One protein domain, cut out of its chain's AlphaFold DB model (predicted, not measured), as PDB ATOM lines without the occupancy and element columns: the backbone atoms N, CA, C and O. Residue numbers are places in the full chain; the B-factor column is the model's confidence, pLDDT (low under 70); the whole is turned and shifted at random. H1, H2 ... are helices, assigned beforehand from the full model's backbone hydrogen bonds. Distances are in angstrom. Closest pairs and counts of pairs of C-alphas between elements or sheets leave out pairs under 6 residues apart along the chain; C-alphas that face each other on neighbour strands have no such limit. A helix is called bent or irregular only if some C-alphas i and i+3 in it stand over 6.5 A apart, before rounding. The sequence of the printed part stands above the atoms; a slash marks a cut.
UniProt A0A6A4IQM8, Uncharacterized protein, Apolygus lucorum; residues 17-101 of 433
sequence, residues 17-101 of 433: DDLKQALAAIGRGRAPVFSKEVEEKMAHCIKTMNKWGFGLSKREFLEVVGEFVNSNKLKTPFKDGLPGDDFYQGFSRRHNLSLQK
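What this domain is: This is residues 17 to 101 of the 433 residues of an uncharacterized protein of Apolygus lucorum (UniProt A0A6A4IQM8). Three helices, H2, H3 and H4, sit in a loose triangle, with H4 crosswise to the other two, and an arm made of H1 and the two residues after it sticks far out from this body. The arm, residues 17 to 28, stands free and makes much of the length, while in the body H4 comes near both H2 and H3 without clearly touching either, and H2 and H3 stay apart. The printed part has 85 residues with four named helices, in the order H1, H2, H3, H4, and no named strand; its class is all helix. The whole is loose, with a radius of gyration of the C-alphas of 14.9 A, and its C-alphas span 50 by 28 by 22 A along the three main axes.

Where its parts are: The longest helix by residues is H2, residues 36 to 51, which measures 22.2 A from its first to its last C-alpha and begins at C-alpha 36, at (236.053, 250.664, 172.184). H3 is residues 58 to 71, 20.0 A long. H4 is residues 85 to 95, 15.6 A long, and ends at C-alpha 95, at (230.580, 257.771, 166.314). H1 is residues 17 to 26, 14.1 A long, and begins at C-alpha 17, at (213.309, 233.376, 177.819). No helix is bent.

How they stand to each other: H2 is close to H4 but not clearly touching it, with 2 pairs of C-alphas within 8 A. The closest C-alphas of the two are those of Ala 43 and His 95, 6.4 A apart. Their lines are about perpendicular, at 84 degrees. H4 is likewise close to H3 but not clearly touching it, and their closest C-alphas, those of Leu 62 and Tyr 88, are 7.3 A apart. The lines of H3 and H4 are about perpendicular, at 87 degrees. H2 and H3 are apart. H1 is apart from H2, H3 and H4. In H1, H2, H3 and H4, every O i to N i+4 pair is within hydrogen-bond range.

The domain as a whole: The two C-alphas farthest apart are those of Asp 17 and Gly 53, at 50.4 A. Without residues 17 to 28, the body has 73 residues and spans 32 by 25 by 21 A, with a radius of gyration of 11.8 A. The printed part has no cut. The link from H3 to H4, residues 72 to 84, is long; the links from H1 to H2 and from H2 to H3 are short. The mean pLDDT of the printed part is 92.3, and the model's confidence is low, under 70, at residues 99 to 101.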
ATOM      1  N   ASP A  17     211.977 232.843 177.552       95.75
ATOM      2  CA  ASP A  17     213.309 233.376 177.819       95.75
ATOM      3  C   ASP A  17     214.212 233.260 176.585       95.75
ATOM      4  O   ASP A  17     214.896 234.229 176.250       95.75
ATOM      5  N   ASP A  18     214.106 232.169 175.817       95.31
ATOM      6  CA  ASP A  18     214.801 232.024 174.528       95.31
ATOM      7  C   ASP A  18     214.365 233.106 173.533       95.31
ATOM      8  O   ASP A  18     215.188 233.668 172.810       95.31
ATOM      9  N   LEU A  19     213.069 233.439 173.504       93.94
ATOM     10  CA  LEU A  19     212.539 234.504 172.649       93.94
ATOM     11  C   LEU A  19     213.050 235.885 173.077       93.94
ATOM     12  O   LEU A  19     213.443 236.677 172.219       93.94
ATOM     13  N   LYS A  20     213.094 236.178 174.383       93.62
ATOM     14  CA  LYS A  20     213.672 237.429 174.903       93.62
ATOM     15  C   LYS A  20     215.164 237.525 174.593       93.62
ATOM     16  O   LYS A  20     215.622 238.577 174.150       93.62
ATOM     17  N   GLN A  21     215.914 236.436 174.764       92.75
ATOM     18  CA  GLN A  21     217.339 236.384 174.451       92.75
ATOM     19  C   GLN A  21     217.592 236.535 172.947       92.75
ATOM     20  O   GLN A  21     218.483 237.286 172.549       92.75
ATOM     21  N   ALA A  22     216.776 235.903 172.101       89.25
ATOM     22  CA  ALA A  22     216.841 236.061 170.653       89.25
ATOM     23  C   ALA A  22     216.540 237.506 170.231       89.25
ATOM     24  O   ALA A  22     217.285 238.068 169.434       89.25
ATOM     25  N   LEU A  23     215.516 238.149 170.796       89.12
ATOM     26  CA  LEU A  23     215.212 239.559 170.519       89.12
ATOM     27  C   LEU A  23     216.343 240.489 170.977       89.12
ATOM     28  O   LEU A  23     216.750 241.376 170.225       89.12
ATOM     29  N   ALA A  24     216.912 240.238 172.158       86.19
ATOM     30  CA  ALA A  24     218.077 240.964 172.653       86.19
ATOM     31  C   ALA A  24     219.323 240.755 171.771       86.19
ATOM     32  O   ALA A  24     220.168 241.647 171.694       86.19
ATOM     33  N   ALA A  25     219.439 239.607 171.094       85.69
ATOM     34  CA  ALA A  25     220.518 239.304 170.157       85.69
ATOM     35  C   ALA A  25     220.291 239.915 168.761       85.69
ATOM     36  O   ALA A  25     221.237 240.407 168.150       85.69
ATOM     37  N   ILE A  26     219.046 239.944 168.271       83.19
ATOM     38  CA  ILE A  26     218.683 240.453 166.935       83.19
ATOM     39  C   ILE A  26     218.998 241.954 166.792       83.19
ATOM     40  O   ILE A  26     219.309 242.412 165.693       83.19
ATOM     41  N   GLY A  27     218.995 242.717 167.889       77.00
ATOM     42  CA  GLY A  27     219.275 244.158 167.869       77.00
ATOM     43  C   GLY A  27     220.752 244.562 167.957       77.00
ATOM     44  O   GLY A  27     221.080 245.705 167.650       77.00
ATOM     45  N   ARG A  28     221.664 243.669 168.366       74.69
ATOM     46  CA  ARG A  28     223.037 244.077 168.738       74.69
ATOM     47  C   ARG A  28     224.006 244.245 167.567       74.69
ATOM     48  O   ARG A  28     225.127 244.701 167.775       74.69
ATOM     49  N   GLY A  29     223.575 243.946 166.340       83.56
ATOM     50  CA  GLY A  29     224.428 244.037 165.155       83.56
ATOM     51  C   GLY A  29     225.679 243.153 165.255       83.56
ATOM     52  O   GLY A  29     225.828 242.339 166.165       83.56
ATOM     53  N   ARG A  30     226.593 243.283 164.288       87.06
ATOM     54  CA  ARG A  30     227.914 242.647 164.405       87.06
ATOM     55  C   ARG A  30     228.711 243.363 165.492       87.06
ATOM     56  O   ARG A  30     228.718 244.595 165.518       87.06
ATOM     57  N   ALA A  31     229.392 242.595 166.341       90.62
ATOM     58  CA  ALA A  31     230.298 243.155 167.334       90.62
ATOM     59  C   ALA A  31     231.354 244.052 166.653       90.62
ATOM     60  O   ALA A  31     231.772 243.746 165.525       90.62
ATOM     61  N   PRO A  32     231.773 245.157 167.295       94.75
ATOM     62  CA  PRO A  32     232.842 246.000 166.778       94.75
ATOM     63  C   PRO A  32     234.119 245.191 166.543       94.75
ATOM     64  O   PRO A  32     234.444 244.285 167.306       94.75
ATOM     65  N   VAL A  33     234.832 245.513 165.463       96.25
ATOM     66  CA  VAL A  33     236.090 244.831 165.111       96.25
ATOM     67  C   VAL A  33     237.241 245.300 166.004       96.25
ATOM     68  O   VAL A  33     238.170 244.538 166.263       96.25
ATOM     69  N   PHE A  34     237.170 246.541 166.486       96.31
ATOM     70  CA  PHE A  34     238.171 247.149 167.355       96.31
ATOM     71  C   PHE A  34     237.672 247.232 168.796       96.31
ATOM     72  O   PHE A  34     236.467 247.211 169.054       96.31
ATOM     73  N   SER A  35     238.607 247.346 169.743       95.88
ATOM     74  CA  SER A  35     238.250 247.718 171.108       95.88
ATOM     75  C   SER A  35     237.661 249.128 171.117       95.88
ATOM     76  O   SER A  35     238.034 249.979 170.304       95.88
ATOM     77  N   LYS A  36     236.748 249.379 172.060       95.88
ATOM     78  CA  LYS A  36     236.053 250.664 172.184       95.88
ATOM     79  C   LYS A  36     237.036 251.839 172.264       95.88
ATOM     80  O   LYS A  36     236.852 252.826 171.568       95.88
ATOM     81  N   GLU A  37     238.121 251.679 173.019       96.25
ATOM     82  CA  GLU A  37     239.162 252.699 173.192       96.25
ATOM     83  C   GLU A  37     239.903 253.041 171.892       96.25
ATOM     84  O   GLU A  37     240.161 254.210 171.605       96.25
ATOM     85  N   VAL A  38     240.255 252.032 171.088       96.19
ATOM     86  CA  VAL A  38     240.925 252.250 169.796       96.19
ATOM     87  C   VAL A  38     239.962 252.928 168.830       96.19
ATOM     88  O   VAL A  38     240.329 253.896 168.167       96.19
ATOM     89  N   GLU A  39     238.715 252.460 168.793       96.69
ATOM     90  CA  GLU A  39     237.676 253.017 167.933       96.69
ATOM     91  C   GLU A  39     237.382 254.491 168.273       96.69
ATOM     92  O   GLU A  39     237.290 255.324 167.373       96.69
ATOM     93  N   GLU A  40     237.312 254.834 169.564       96.94
ATOM     94  CA  GLU A  40     237.133 256.206 170.054       96.94
ATOM     95  C   GLU A  40     238.311 257.114 169.697       96.94
ATOM     96  O   GLU A  40     238.094 258.235 169.233       96.94
ATOM     97  N   LYS A  41     239.555 256.638 169.837       96.50
ATOM     98  CA  LYS A  41     240.747 257.403 169.431       96.50
ATOM     99  C   LYS A  41     240.741 257.704 167.933       96.50
ATOM    100  O   LYS A  41     240.993 258.842 167.539       96.50
ATOM    101  N   MET A  42     240.403 256.719 167.099       96.94
ATOM    102  CA  MET A  42     240.283 256.913 165.648       96.94
ATOM    103  C   MET A  42     239.189 257.932 165.316       96.94
ATOM    104  O   MET A  42     239.415 258.858 164.536       96.94
ATOM    105  N   ALA A  43     238.016 257.804 165.944       96.56
ATOM    106  CA  ALA A  43     236.909 258.733 165.757       96.56
ATOM    107  C   ALA A  43     237.265 260.161 166.195       96.56
ATOM    108  O   ALA A  43     236.898 261.117 165.512       96.56
ATOM    109  N   HIS A  44     237.999 260.316 167.301       96.81
ATOM    110  CA  HIS A  44     238.478 261.609 167.776       96.81
ATOM    111  C   HIS A  44     239.425 262.267 166.765       96.81
ATOM    112  O   HIS A  44     239.198 263.415 166.394       96.81
ATOM    113  N   CYS A  45     240.412 261.530 166.244       95.25
ATOM    114  CA  CYS A  45     241.347 262.057 165.242       95.25
ATOM    115  C   CYS A  45     240.618 262.554 163.982       95.25
ATOM    116  O   CYS A  45     240.888 263.651 163.497       95.25
ATOM    117  N   ILE A  46     239.635 261.791 163.494       94.88
ATOM    118  CA  ILE A  46     238.836 262.166 162.316       94.88
ATOM    119  C   ILE A  46     237.996 263.416 162.589       94.88
ATOM    120  O   ILE A  46     237.905 264.299 161.739       94.88
ATOM    121  N   LYS A  47     237.389 263.526 163.777       94.06
ATOM    122  CA  LYS A  47     236.635 264.726 164.173       94.06
ATOM    123  C   LYS A  47     237.537 265.957 164.238       94.06
ATOM    124  O   LYS A  47     237.133 267.015 163.762       94.06
ATOM    125  N   THR A  48     238.744 265.820 164.783       93.44
ATOM    126  CA  THR A  48     239.730 266.906 164.853       93.44
ATOM    127  C   THR A  48     240.171 267.350 163.461       93.44
ATOM    128  O   THR A  48     240.153 268.545 163.179       93.44
ATOM    129  N   MET A  49     240.457 266.416 162.552       89.94
ATOM    130  CA  MET A  49     240.786 266.751 161.162       89.94
ATOM    131  C   MET A  49     239.644 267.446 160.423       89.94
ATOM    132  O   MET A  49     239.862 268.484 159.800       89.94
ATOM    133  N   ASN A  50     238.416 266.943 160.569       88.75
ATOM    134  CA  ASN A  50     237.236 267.592 160.000       88.75
ATOM    135  C   ASN A  50     237.062 269.019 160.545       88.75
ATOM    136  O   ASN A  50     236.702 269.923 159.796       88.75
ATOM    137  N   LYS A  51     237.344 269.246 161.835       88.94
ATOM    138  CA  LYS A  51     237.296 270.582 162.452       88.94
ATOM    139  C   LYS A  51     238.338 271.534 161.856       88.94
ATOM    140  O   LYS A  51     238.093 272.734 161.805       88.94
ATOM    141  N   TRP A  52     239.475 271.017 161.400       85.81
ATOM    142  CA  TRP A  52     240.523 271.790 160.731       85.81
ATOM    143  C   TRP A  52     240.302 271.953 159.220       85.81
ATOM    144  O   TRP A  52     241.162 272.504 158.542       85.81
ATOM    145  N   GLY A  53     239.163 271.496 158.689       84.75
ATOM    146  CA  GLY A  53     238.838 271.601 157.266       84.75
ATOM    147  C   GLY A  53     239.469 270.511 156.395       84.75
ATOM    148  O   GLY A  53     239.366 270.585 155.176       84.75
ATOM    149  N   PHE A  54     240.078 269.488 157.000       84.44
ATOM    150  CA  PHE A  54     240.621 268.333 156.291       84.44
ATOM    151  C   PHE A  54     239.640 267.166 156.390       84.44
ATOM    152  O   PHE A  54     239.723 266.328 157.291       84.44
ATOM    153  N   GLY A  55     238.676 267.142 155.472       87.06
ATOM    154  CA  GLY A  55     237.772 266.011 155.310       87.06
ATOM    155  C   GLY A  55     238.517 264.786 154.787       87.06
ATOM    156  O   GLY A  55     239.339 264.900 153.888       87.06
ATOM    157  N   LEU A  56     238.222 263.604 155.334       89.25
ATOM    158  CA  LEU A  56     238.640 262.345 154.715       89.25
ATOM    159  C   LEU A  56     237.493 261.788 153.886       89.25
ATOM    160  O   LEU A  56     236.377 261.591 154.385       89.25
ATOM    161  N   SER A  57     237.772 261.464 152.628       90.62
ATOM    162  CA  SER A  57     236.844 260.682 151.831       90.62
ATOM    163  C   SER A  57     236.690 259.282 152.434       90.62
ATOM    164  O   SER A  57     237.574 258.739 153.102       90.62
ATOM    165  N   LYS A  58     235.552 258.640 152.152       93.75
ATOM    166  CA  LYS A  58     235.292 257.259 152.589       93.75
ATOM    167  C   LYS A  58     236.421 256.302 152.190       93.75
ATOM    168  O   LYS A  58     236.753 255.402 152.953       93.75
ATOM    169  N   ARG A  59     236.973 256.472 150.985       93.75
ATOM    170  CA  ARG A  59     238.039 255.613 150.465       93.75
ATOM    171  C   ARG A  59     239.324 255.793 151.268       93.75
ATOM    172  O   ARG A  59     239.865 254.797 151.731       93.75
ATOM    173  N   GLU A  60     239.750 257.034 151.479       93.50
ATOM    174  CA  GLU A  60     240.956 257.343 152.256       93.50
ATOM    175  C   GLU A  60     240.829 256.847 153.691       93.50
ATOM    176  O   GLU A  60     241.748 256.227 154.212       93.50
ATOM    177  N   PHE A  61     239.659 257.020 154.314       95.38
ATOM    178  CA  PHE A  61     239.408 256.452 155.635       95.38
ATOM    179  C   PHE A  61     239.626 254.930 155.655       95.38
ATOM    180  O   PHE A  61     240.292 254.418 156.552       95.38
ATOM    181  N   LEU A  62     239.075 254.194 154.681       96.50
ATOM    182  CA  LEU A  62     239.231 252.737 154.617       96.50
ATOM    183  C   LEU A  62     240.693 252.327 154.379       96.50
ATOM    184  O   LEU A  62     241.141 251.344 154.969       96.50
ATOM    185  N   GLU A  63     241.430 253.082 153.561       96.00
ATOM    186  CA  GLU A  63     242.861 252.873 153.305       96.00
ATOM    187  C   GLU A  63     243.683 253.078 154.588       96.00
ATOM    188  O   GLU A  63     244.389 252.158 155.000       96.00
ATOM    189  N   VAL A  64     243.498 254.197 155.301       96.12
ATOM    190  CA  VAL A  64     244.219 254.481 156.558       96.12
ATOM    191  C   VAL A  64     243.903 253.440 157.638       96.12
ATOM    192  O   VAL A  64     244.793 252.981 158.354       96.12
ATOM    193  N   VAL A  65     242.641 253.017 157.764       97.06
ATOM    194  CA  VAL A  65     242.264 251.952 158.710       97.06
ATOM    195  C   VAL A  65     242.921 250.624 158.324       97.06
ATOM    196  O   VAL A  65     243.374 249.895 159.205       97.06
ATOM    197  N   GLY A  66     242.994 250.299 157.031       97.12
ATOM    198  CA  GLY A  66     243.672 249.096 156.552       97.12
ATOM    199  C   GLY A  66     245.171 249.114 156.842       97.12
ATOM    200  O   GLY A  66     245.716 248.141 157.362       97.12
ATOM    201  N   GLU A  67     245.838 250.243 156.603       96.75
ATOM    202  CA  GLU A  67     247.244 250.439 156.968       96.75
ATOM    203  C   GLU A  67     247.468 250.310 158.473       96.75
ATOM    204  O   GLU A  67     248.437 249.677 158.896       96.75
ATOM    205  N   PHE A  68     246.557 250.844 159.286       96.69
ATOM    206  CA  PHE A  68     246.609 250.708 160.737       96.69
ATOM    207  C   PHE A  68     246.495 249.241 161.173       96.69
ATOM    208  O   PHE A  68     247.296 248.780 161.990       96.69
ATOM    209  N   VAL A  69     245.555 248.483 160.599       96.69
ATOM    210  CA  VAL A  69     245.377 247.040 160.853       96.69
ATOM    211  C   VAL A  69     246.627 246.254 160.464       96.69
ATOM    212  O   VAL A  69     247.100 245.430 161.250       96.69
ATOM    213  N   ASN A  70     247.186 246.539 159.287       96.31
ATOM    214  CA  ASN A  70     248.362 245.859 158.751       96.31
ATOM    215  C   ASN A  70     249.631 246.184 159.554       96.31
ATOM    216  O   ASN A  70     250.378 245.276 159.919       96.31
ATOM    217  N   SER A  71     249.841 247.458 159.901       95.62
ATOM    218  CA  SER A  71     251.001 247.926 160.674       95.62
ATOM    219  C   SER A  71     251.016 247.355 162.090       95.62
ATOM    220  O   SER A  71     252.069 246.984 162.602       95.62
ATOM    221  N   ASN A  72     249.840 247.230 162.709       94.88
ATOM    222  CA  ASN A  72     249.691 246.693 164.060       94.88
ATOM    223  C   ASN A  72     249.448 245.173 164.085       94.88
ATOM    224  O   ASN A  72     249.271 244.601 165.160       94.88
ATOM    225  N   LYS A  73     249.443 244.505 162.919       95.44
ATOM    226  CA  LYS A  73     249.219 243.055 162.762       95.44
ATOM    227  C   LYS A  73     247.952 242.569 163.481       95.44
ATOM    228  O   LYS A  73     247.929 241.488 164.077       95.44
ATOM    229  N   LEU A  74     246.891 243.377 163.443       94.75
ATOM    230  CA  LEU A  74     245.632 243.067 164.117       94.75
ATOM    231  C   LEU A  74     244.898 241.951 163.367       94.75
ATOM    232  O   LEU A  74     244.662 242.035 162.162       94.75
ATOM    233  N   LYS A  75     244.485 240.907 164.093       96.00
ATOM    234  CA  LYS A  75     243.652 239.836 163.532       96.00
ATOM    235  C   LYS A  75     242.229 240.357 163.350       96.00
ATOM    236  O   LYS A  75     241.487 240.484 164.319       96.00
ATOM    237  N   THR A  76     241.854 240.653 162.112       96.38
ATOM    238  CA  THR A  76     240.524 241.166 161.758       96.38
ATOM    239  C   THR A  76     239.855 240.256 160.720       96.38
ATOM    240  O   THR A  76     240.548 239.568 159.972       96.38
ATOM    241  N   PRO A  77     238.510 240.231 160.634       96.38
ATOM    242  CA  PRO A  77     237.784 239.481 159.603       96.38
ATOM    243  C   PRO A  77     237.758 240.206 158.242       96.38
ATOM    244  O   PRO A  77     236.907 239.919 157.398       96.38
ATOM    245  N   PHE A  78     238.622 241.204 158.047       97.19
ATOM    246  CA  PHE A  78     238.699 241.990 156.823       97.19
ATOM    247  C   PHE A  78     239.322 241.177 155.689       97.19
ATOM    248  O   PHE A  78     240.197 240.340 155.907       97.19
ATOM    249  N   LYS A  79     238.859 241.422 154.463       95.38
ATOM    250  CA  LYS A  79     239.445 240.805 153.270       95.38
ATOM    251  C   LYS A  79     240.683 241.611 152.901       95.38
ATOM    252  O   LYS A  79     240.595 242.831 152.809       95.38
ATOM    253  N   ASP A  80     241.823 240.941 152.766       95.62
ATOM    254  CA  ASP A  80     243.103 241.562 152.390       95.62
ATOM    255  C   ASP A  80     243.574 242.676 153.349       95.62
ATOM    256  O   ASP A  80     244.296 243.590 152.963       95.62
ATOM    257  N   GLY A  81     243.134 242.626 154.614       94.88
ATOM    258  CA  GLY A  81     243.436 243.657 155.613       94.88
ATOM    259  C   GLY A  81     242.686 244.980 155.413       94.88
ATOM    260  O   GLY A  81     242.877 245.899 156.204       94.88
ATOM    261  N   LEU A  82     241.804 245.085 154.410       97.00
ATOM    262  CA  LEU A  82     241.035 246.294 154.122       97.00
ATOM    263  C   LEU A  82     239.596 246.195 154.655       97.00
ATOM    264  O   LEU A  82     238.862 245.251 154.329       97.00
ATOM    265  N   PRO A  83     239.142 247.170 155.461       97.50
ATOM    266  CA  PRO A  83     237.751 247.227 155.883       97.50
ATOM    267  C   PRO A  83     236.810 247.436 154.689       97.50
ATOM    268  O   PRO A  83     237.111 248.152 153.738       97.50
ATOM    269  N   GLY A  84     235.635 246.807 154.754       97.25
ATOM    270  CA  GLY A  84     234.585 246.979 153.751       97.25
ATOM    271  C   GLY A  84     233.642 248.148 154.048       97.25
ATOM    272  O   GLY A  84     233.646 248.737 155.130       97.25
ATOM    273  N   ASP A  85     232.743 248.412 153.104       96.38
ATOM    274  CA  ASP A  85     231.718 249.456 153.211       96.38
ATOM    275  C   ASP A  85     230.816 249.323 154.446       96.38
ATOM    276  O   ASP A  85     230.465 250.328 155.069       96.38
ATOM    277  N   ASP A  86     230.477 248.091 154.828       95.94
ATOM    278  CA  ASP A  86     229.653 247.804 156.007       95.94
ATOM    279  C   ASP A  86     230.336 248.256 157.304       95.94
ATOM    280  O   ASP A  86     229.682 248.755 158.223       95.94
ATOM    281  N   PHE A  87     231.666 248.109 157.373       96.25
ATOM    282  CA  PHE A  87     232.449 248.566 158.517       96.25
ATOM    283  C   PHE A  87     232.380 250.089 158.630       96.25
ATOM    284  O   PHE A  87     232.062 250.595 159.705       96.25
ATOM    285  N   TYR A  88     232.597 250.805 157.520       96.19
ATOM    286  CA  TYR A  88     232.513 252.266 157.487       96.19
ATOM    287  C   TYR A  88     231.151 252.778 157.957       96.19
ATOM    288  O   TYR A  88     231.085 253.650 158.818       96.19
ATOM    289  N   GLN A  89     230.057 252.216 157.432       94.44
ATOM    290  CA  GLN A  89     228.705 252.631 157.817       94.44
ATOM    291  C   GLN A  89     228.433 252.384 159.302       94.44
ATOM    292  O   GLN A  89     227.852 253.238 159.974       94.44
ATOM    293  N   GLY A  90     228.864 251.233 159.824       94.62
ATOM    294  CA  GLY A  90     228.742 250.917 161.244       94.62
ATOM    295  C   GLY A  90     229.552 251.873 162.120       94.62
ATOM    296  O   GLY A  90     229.021 252.403 163.091       94.62
ATOM    297  N   PHE A  91     230.812 252.120 161.759       96.19
ATOM    298  CA  PHE A  91     231.715 253.023 162.472       96.19
ATOM    299  C   PHE A  91     231.193 254.467 162.470       96.19
ATOM    300  O   PHE A  91     231.045 255.073 163.529       96.19
ATOM    301  N   SER A  92     230.818 254.993 161.301       95.19
ATOM    302  CA  SER A  92     230.269 256.346 161.156       95.19
ATOM    303  C   SER A  92     228.976 256.529 161.955       95.19
ATOM    304  O   SER A  92     228.839 257.537 162.646       95.19
ATOM    305  N   ARG A  93     228.076 255.533 161.957       94.31
ATOM    306  CA  ARG A  93     226.844 255.570 162.761       94.31
ATOM    307  C   ARG A  93     227.120 255.551 164.263       94.31
ATOM    308  O   ARG A  93     226.473 256.291 164.989       94.31
ATOM    309  N   ARG A  94     228.055 254.721 164.740       95.50
ATOM    310  CA  ARG A  94     228.384 254.631 166.176       95.50
ATOM    311  C   ARG A  94     229.020 255.909 166.716       95.50
ATOM    312  O   ARG A  94     228.775 256.265 167.862       95.50
ATOM    313  N   HIS A  95     229.816 256.591 165.896       96.19
ATOM    314  CA  HIS A  95     230.580 257.771 166.314       96.19
ATOM    315  C   HIS A  95     229.977 259.104 165.868       96.19
ATOM    316  O   HIS A  95     230.599 260.151 166.085       96.19
ATOM    317  N   ASN A  96     228.780 259.078 165.271       94.75
ATOM    318  CA  ASN A  96     228.096 260.238 164.693       94.75
ATOM    319  C   ASN A  96     229.009 261.034 163.749       94.75
ATOM    320  O   ASN A  96     229.069 262.263 163.792       94.75
ATOM    321  N   LEU A  97     229.775 260.325 162.915       92.88
ATOM    322  CA  LEU A  97     230.602 260.972 161.906       92.88
ATOM    323  C   LEU A  97     229.693 261.417 160.772       92.88
ATOM    324  O   LEU A  97     229.229 260.596 159.980       92.88
ATOM    325  N   SER A  98     229.443 262.719 160.709       81.06
ATOM    326  CA  SER A  98     228.812 263.326 159.548       81.06
ATOM    327  C   SER A  98     229.756 263.168 158.360       81.06
ATOM    328  O   SER A  98     230.899 263.627 158.412       81.06
ATOM    329  N   LEU A  99     229.284 262.507 157.297       67.94
ATOM    330  CA  LEU A  99     229.872 262.648 155.968       67.94
ATOM    331  C   LEU A  99     229.690 264.112 155.591       67.94
ATOM    332  O   LEU A  99     228.657 264.492 155.032       67.94
ATOM    333  N   GLN A 100     230.665 264.944 155.946       67.00
ATOM    334  CA  GLN A 100     230.691 266.275 155.393       67.00
ATOM    335  C   GLN A 100     230.783 266.099 153.886       67.00
ATOM    336  O   GLN A 100     231.666 265.413 153.368       67.00
ATOM    337  N   LYS A 101     229.793 266.659 153.187       66.69
ATOM    338  CA  LYS A 101     229.938 266.882 151.754       66.69
ATOM    339  C   LYS A 101     231.256 267.641 151.609       66.69
ATOM    340  O   LYS A 101     231.425 268.576 152.397       66.69
TER     341      LYS A 101